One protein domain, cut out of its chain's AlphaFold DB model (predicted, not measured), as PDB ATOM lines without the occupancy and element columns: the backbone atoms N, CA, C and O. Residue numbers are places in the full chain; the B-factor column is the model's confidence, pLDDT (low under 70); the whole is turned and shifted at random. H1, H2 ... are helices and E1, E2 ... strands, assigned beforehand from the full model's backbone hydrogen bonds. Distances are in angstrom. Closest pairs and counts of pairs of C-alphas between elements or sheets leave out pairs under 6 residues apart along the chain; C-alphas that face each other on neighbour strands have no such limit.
ATOM      1  N   ILE A  13      12.607   3.482  83.254       58.78
ATOM      2  CA  ILE A  13      12.254   2.802  81.998       58.78
ATOM      3  C   ILE A  13      11.349   1.580  82.238       58.78
ATOM      4  O   ILE A  13      10.473   1.284  81.423       58.78
ATOM      5  N   GLU A  14      11.543   0.847  83.336       71.00
ATOM      6  CA  GLU A  14      10.674  -0.279  83.708       71.00
ATOM      7  C   GLU A  14       9.315   0.193  84.225       71.00
ATOM      8  O   GLU A  14       8.305  -0.476  84.003       71.00
ATOM      9  N   HIS A  15       9.276   1.374  84.844       80.44
ATOM     10  CA  HIS A  15       8.045   1.989  85.329       80.44
ATOM     11  C   HIS A  15       7.076   2.326  84.189       80.44
ATOM     12  O   HIS A  15       5.915   1.912  84.215       80.44
ATOM     13  N   ASP A  16       7.560   2.972  83.126       86.25
ATOM     14  CA  ASP A  16       6.711   3.338  81.985       86.25
ATOM     15  C   ASP A  16       6.162   2.110  81.250       86.25
ATOM     16  O   ASP A  16       4.966   2.045  80.948       86.25
ATOM     17  N   LYS A  17       6.988   1.075  81.056       88.88
ATOM     18  CA  LYS A  17       6.529  -0.198  80.476       88.88
ATOM     19  C   LYS A  17       5.467  -0.870  81.349       88.88
ATOM     20  O   LYS A  17       4.479  -1.389  80.827       88.88
ATOM     21  N   ALA A  18       5.636  -0.838  82.672       90.31
ATOM     22  CA  ALA A  18       4.653  -1.370  83.613       90.31
ATOM     23  C   ALA A  18       3.333  -0.582  83.587       90.31
ATOM     24  O   ALA A  18       2.263  -1.185  83.711       90.31
ATOM     25  N   ARG A  19       3.377   0.742  83.394       93.38
ATOM     26  CA  ARG A  19       2.186   1.587  83.195       93.38
ATOM     27  C   ARG A  19       1.459   1.246  81.899       93.38
ATOM     28  O   ARG A  19       0.240   1.075  81.902       93.38
ATOM     29  N   GLU A  20       2.179   1.126  80.787       93.31
ATOM     30  CA  GLU A  20       1.580   0.782  79.492       93.31
ATOM     31  C   GLU A  20       0.929  -0.605  79.496       93.31
ATOM     32  O   GLU A  20      -0.167  -0.773  78.954       93.31
ATOM     33  N   ALA A  21       1.578  -1.587  80.128       92.31
ATOM     34  CA  ALA A  21       1.042  -2.936  80.268       92.31
ATOM     35  C   ALA A  21      -0.219  -2.961  81.147       92.31
ATOM     36  O   ALA A  21      -1.228  -3.542  80.747       92.31
ATOM     37  N   ALA A  22      -0.206  -2.281  82.300       93.50
ATOM     38  CA  ALA A  22      -1.353  -2.239  83.208       93.50
ATOM     39  C   ALA A  22      -2.587  -1.585  82.581       93.50
ATOM     40  O   ALA A  22      -3.688  -2.107  82.726       93.50
ATOM     41  N   LYS A  23      -2.411  -0.509  81.803       93.81
ATOM     42  CA  LYS A  23      -3.516   0.151  81.080       93.81
ATOM     43  C   LYS A  23      -4.250  -0.770  80.102       93.81
ATOM     44  O   LYS A  23      -5.402  -0.510  79.776       93.81
ATOM     45  N   LYS A  24      -3.585  -1.819  79.607       93.38
ATOM     46  CA  LYS A  24      -4.155  -2.819  78.686       93.38
ATOM     47  C   LYS A  24      -4.545  -4.120  79.396       93.38
ATOM     48  O   LYS A  24      -5.075  -5.025  78.756       93.38
ATOM     49  N   CYS A  25      -4.269  -4.240  80.693       93.75
ATOM     50  CA  CYS A  25      -4.503  -5.455  81.456       93.75
ATOM     51  C   CYS A  25      -5.952  -5.501  81.950       93.75
ATOM     52  O   CYS A  25      -6.348  -4.731  82.821       93.75
ATOM     53  N   LEU A  26      -6.735  -6.448  81.429       93.56
ATOM     54  CA  LEU A  26      -8.131  -6.657  81.841       93.56
ATOM     55  C   LEU A  26      -8.273  -7.183  83.275       93.56
ATOM     56  O   LEU A  26      -9.367  -7.172  83.828       93.56
ATOM     57  N   SER A  27      -7.179  -7.659  83.862       94.50
ATOM     58  CA  SER A  27      -7.154  -8.243  85.201       94.50
ATOM     59  C   SER A  27      -6.306  -7.435  86.177       94.50
ATOM     60  O   SER A  27      -5.889  -7.961  87.207       94.50
ATOM     61  N   PHE A  28      -6.015  -6.172  85.848       94.25
ATOM     62  CA  PHE A  28      -5.376  -5.262  86.786       94.25
ATOM     63  C   PHE A  28      -6.250  -5.109  88.034       94.25
ATOM     64  O   PHE A  28      -7.455  -4.874  87.937       94.25
ATOM     65  N   MET A  29      -5.623  -5.221  89.199       94.75
ATOM     66  CA  MET A  29      -6.253  -4.982  90.489       94.75
ATOM     67  C   MET A  29      -5.295  -4.116  91.302       94.75
ATOM     68  O   MET A  29      -4.158  -4.553  91.478       94.75
ATOM     69  N   PRO A  30      -5.696  -2.911  91.744       92.56
ATOM     70  CA  PRO A  30      -4.827  -2.067  92.553       92.56
ATOM     71  C   PRO A  30      -4.409  -2.815  93.824       92.56
ATOM     72  O   PRO A  30      -5.203  -3.564  94.396       92.56
ATOM     73  N   ASP A  31      -3.141  -2.662  94.195       90.69
ATOM     74  CA  ASP A  31      -2.611  -3.137  95.475       90.69
ATOM     75  C   ASP A  31      -3.170  -2.303  96.641       90.69
ATOM     76  O   ASP A  31      -3.861  -1.304  96.419       90.69
ATOM     77  N   ASP A  32      -2.884  -2.711  97.876       89.56
ATOM     78  CA  ASP A  32      -3.221  -1.907  99.056       89.56
ATOM     79  C   ASP A  32      -2.526  -0.535  98.986       89.56
ATOM     80  O   ASP A  32      -1.372  -0.452  98.551       89.56
ATOM     81  N   GLU A  33      -3.218   0.538  99.389       84.50
ATOM     82  CA  GLU A  33      -2.699   1.912  99.306       84.50
ATOM     83  C   GLU A  33      -1.341   2.045 100.013       84.50
ATOM     84  O   GLU A  33      -0.441   2.694  99.475       84.50
ATOM     85  N   ASP A  34      -1.143   1.336 101.130       85.81
ATOM     86  CA  ASP A  34       0.109   1.332 101.897       85.81
ATOM     87  C   ASP A  34       1.259   0.562 101.199       85.81
ATOM     88  O   ASP A  34       2.431   0.724 101.556       85.81
ATOM     89  N   GLU A  35       0.962  -0.271 100.194       82.00
ATOM     90  CA  GLU A  35       1.950  -1.067  99.445       82.00
ATOM     91  C   GLU A  35       2.301  -0.488  98.060       82.00
ATOM     92  O   GLU A  35       3.345  -0.842  97.469       82.00
ATOM     93  N   THR A  36       1.481   0.439  97.555       83.44
ATOM     94  CA  THR A  36       1.736   1.153  96.298       83.44
ATOM     95  C   THR A  36       3.024   1.992  96.358       83.44
ATOM     96  O   THR A  36       3.505   2.389  97.419       83.44
ATOM     97  N   ILE A  37       3.687   2.188  95.213       85.50
ATOM     98  CA  ILE A  37       4.857   3.091  95.104       85.50
ATOM     99  C   ILE A  37       4.414   4.516  94.775       85.50
ATOM    100  O   ILE A  37       5.062   5.479  95.179       85.50
ATOM    101  N   ASP A  38       3.349   4.632  93.988       86.56
ATOM    102  CA  ASP A  38       2.765   5.883  93.528       86.56
ATOM    103  C   ASP A  38       1.277   5.680  93.207       86.56
ATOM    104  O   ASP A  38       0.791   4.551  93.148       86.56
ATOM    105  N   ASP A  39       0.584   6.773  92.895       85.31
ATOM    106  CA  ASP A  39      -0.846   6.756  92.559       85.31
ATOM    107  C   ASP A  39      -1.131   6.318  91.109       85.31
ATOM    108  O   ASP A  39      -2.238   6.489  90.588       85.31
ATOM    109  N   SER A  40      -0.131   5.812  90.380       90.44
ATOM    110  CA  SER A  40      -0.286   5.493  88.962       90.44
ATOM    111  C   SER A  40      -0.777   4.064  88.733       90.44
ATOM    112  O   SER A  40      -0.362   3.109  89.393       90.44
ATOM    113  N   VAL A  41      -1.625   3.885  87.715       91.56
ATOM    114  CA  VAL A  41      -2.006   2.552  87.228       91.56
ATOM    115  C   VAL A  41      -0.798   1.920  86.532       91.56
ATOM    116  O   VAL A  41      -0.473   2.259  85.391       91.56
ATOM    117  N   SER A  42      -0.121   1.014  87.235       93.69
ATOM    118  CA  SER A  42       1.079   0.311  86.776       93.69
ATOM    119  C   SER A  42       1.101  -1.125  87.300       93.69
ATOM    120  O   SER A  42       0.568  -1.405  88.370       93.69
ATOM    121  N   CYS A  43       1.752  -2.057  86.592       92.81
ATOM    122  CA  CYS A  43       1.887  -3.440  87.077       92.81
ATOM    123  C   CYS A  43       2.661  -3.528  88.404       92.81
ATOM    124  O   CYS A  43       2.595  -4.549  89.085       92.81
ATOM    125  N   ILE A  44       3.374  -2.459  88.765       91.62
ATOM    126  CA  ILE A  44       4.093  -2.312  90.027       91.62
ATOM    127  C   ILE A  44       3.119  -2.126  91.204       91.62
ATOM    128  O   ILE A  44       3.377  -2.633  92.292       91.62
ATOM    129  N   ASN A  45       1.982  -1.471  90.971       92.75
ATOM    130  CA  ASN A  45       0.928  -1.240  91.963       92.75
ATOM    131  C   ASN A  45      -0.243  -2.217  91.776       92.75
ATOM    132  O   ASN A  45      -1.393  -1.870  92.030       92.75
ATOM    133  N   CYS A  46       0.030  -3.412  91.248       93.75
ATOM    134  CA  CYS A  46      -0.978  -4.444  91.050       93.75
ATOM    135  C   CYS A  46      -0.889  -5.488  92.168       93.75
ATOM    136  O   CYS A  46       0.178  -6.060  92.369       93.75
ATOM    137  N   ALA A  47      -2.010  -5.848  92.787       94.00
ATOM    138  CA  ALA A  47      -2.090  -6.876  93.829       94.00
ATOM    139  C   ALA A  47      -1.640  -8.281  93.363       94.00
ATOM    140  O   ALA A  47      -1.304  -9.154  94.164       94.00
ATOM    141  N   PHE A  48      -1.617  -8.532  92.048       93.81
ATOM    142  CA  PHE A  48      -1.096  -9.781  91.477       93.81
ATOM    143  C   PHE A  48       0.423  -9.787  91.294       93.81
ATOM    144  O   PHE A  48       0.982 -10.774  90.801       93.81
ATOM    145  N   ARG A  49       1.105  -8.705  91.664       91.62
ATOM    146  CA  ARG A  49       2.553  -8.586  91.583       91.62
ATOM    147  C   ARG A  49       3.230  -9.416  92.671       91.62
ATOM    148  O   ARG A  49       2.855  -9.385  93.839       91.62
ATOM    149  N   ARG A  50       4.314 -10.106  92.316       91.31
ATOM    150  CA  ARG A  50       5.234 -10.731  93.276       91.31
ATOM    151  C   ARG A  50       6.650 -10.247  93.037       91.31
ATOM    152  O   ARG A  50       7.172 -10.421  91.941       91.31
ATOM    153  N   TRP A  51       7.255  -9.638  94.056       86.38
ATOM    154  CA  TRP A  51       8.662  -9.243  94.016       86.38
ATOM    155  C   TRP A  51       9.554 -10.483  93.901       86.38
ATOM    156  O   TRP A  51       9.392 -11.448  94.648       86.38
ATOM    157  N   THR A  52      10.498 -10.443  92.971       85.12
ATOM    158  CA  THR A  52      11.659 -11.332  92.919       85.12
ATOM    159  C   THR A  52      12.877 -10.568  93.444       85.12
ATOM    160  O   THR A  52      12.757  -9.434  93.905       85.12
ATOM    161  N   ARG A  53      14.063 -11.182  93.403       82.81
ATOM    162  CA  ARG A  53      15.298 -10.518  93.839       82.81
ATOM    163  C   ARG A  53      15.605  -9.248  93.036       82.81
ATOM    164  O   ARG A  53      16.109  -8.293  93.612       82.81
ATOM    165  N   ASP A  54      15.300  -9.266  91.740       79.00
ATOM    166  CA  ASP A  54      15.751  -8.238  90.796       79.00
ATOM    167  C   ASP A  54      14.588  -7.419  90.205       79.00
ATOM    168  O   ASP A  54      14.798  -6.315  89.720       79.00
ATOM    169  N   THR A  55      13.356  -7.942  90.225       84.88
ATOM    170  CA  THR A  55      12.185  -7.318  89.581       84.88
ATOM    171  C   THR A  55      10.881  -7.843  90.198       84.88
ATOM    172  O   THR A  55      10.838  -8.181  91.380       84.88
ATOM    173  N   PHE A  56       9.798  -7.938  89.427       88.25
ATOM    174  CA  PHE A  56       8.562  -8.601  89.807       88.25
ATOM    175  C   PHE A  56       7.999  -9.498  88.696       88.25
ATOM    176  O   PHE A  56       8.332  -9.362  87.524       88.25
ATOM    177  N   THR A  57       7.090 -10.398  89.071       90.88
ATOM    178  CA  THR A  57       6.281 -11.197  88.141       90.88
ATOM    179  C   THR A  57       4.789 -10.998  88.402       90.88
ATOM    180  O   THR A  57       4.388 -10.710  89.532       90.88
ATOM    181  N   CYS A  58       3.963 -11.150  87.365       92.62
ATOM    182  CA  CYS A  58       2.507 -11.182  87.488       92.62
ATOM    183  C   CYS A  58       2.045 -12.615  87.783       92.62
ATOM    184  O   CYS A  58       2.484 -13.548  87.119       92.62
ATOM    185  N   MET A  59       1.150 -12.794  88.755       93.81
ATOM    186  CA  MET A  59       0.580 -14.105  89.103       93.81
ATOM    187  C   MET A  59      -0.729 -14.420  88.376       93.81
ATOM    188  O   MET A  59      -1.288 -15.494  88.573       93.81
TER     189      MET A  59
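What this domain is: This is residues 13 to 59 of the 62 residues of an uncharacterized protein of Candidatus Delongbacteria bacterium (UniProt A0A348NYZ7). Little regular structure is present: one helix, H1, and a small two-stranded hairpin, E1 and E2, are joined by a long looped link, residues 24 to 48, which folds back so that residues 43 and 44 lie between them. The printed part has 47 residues, with H1, E1 and E2 in that order; the sheet, E1 - E2, is antiparallel. The class is mixed, with 17 residues in named elements. The whole is compact and rounded, with a radius of gyration of the C-alphas of 9.7 A and spans of 26 by 23 by 19 A.

How they stand to each other: H1, residues 13 to 23, has 6 of 7 O i to N i+4 pairs within hydrogen-bond range. E1, residues 49 to 51, and E2, residues 56 to 58, form an antiparallel hairpin at 153 degrees; N 50 and O 57 are within hydrogen-bond range at 2.8 A. The facing C-alphas of Trp 51 and Phe 56 are 4.3 A apart. H1 and E2 are apart.

Where its parts are: H1 begins at C-alpha 13, (12.254, 2.802, 81.998), and is 16.0 A long. E1, 6.6 A long, begins at C-alpha 49, (2.553, -8.586, 91.583). E2, 7.0 A long, ends at C-alpha 58, (2.507, -11.182, 87.488).

The domain as a whole: The two C-alphas farthest apart, those of Leu 26 and Arg 53, are 26.6 A apart. The printed part has no cut. The link from H1 to E1 is long, and that from E1 to E2 tight. Residue 13 alone has pLDDT under 70.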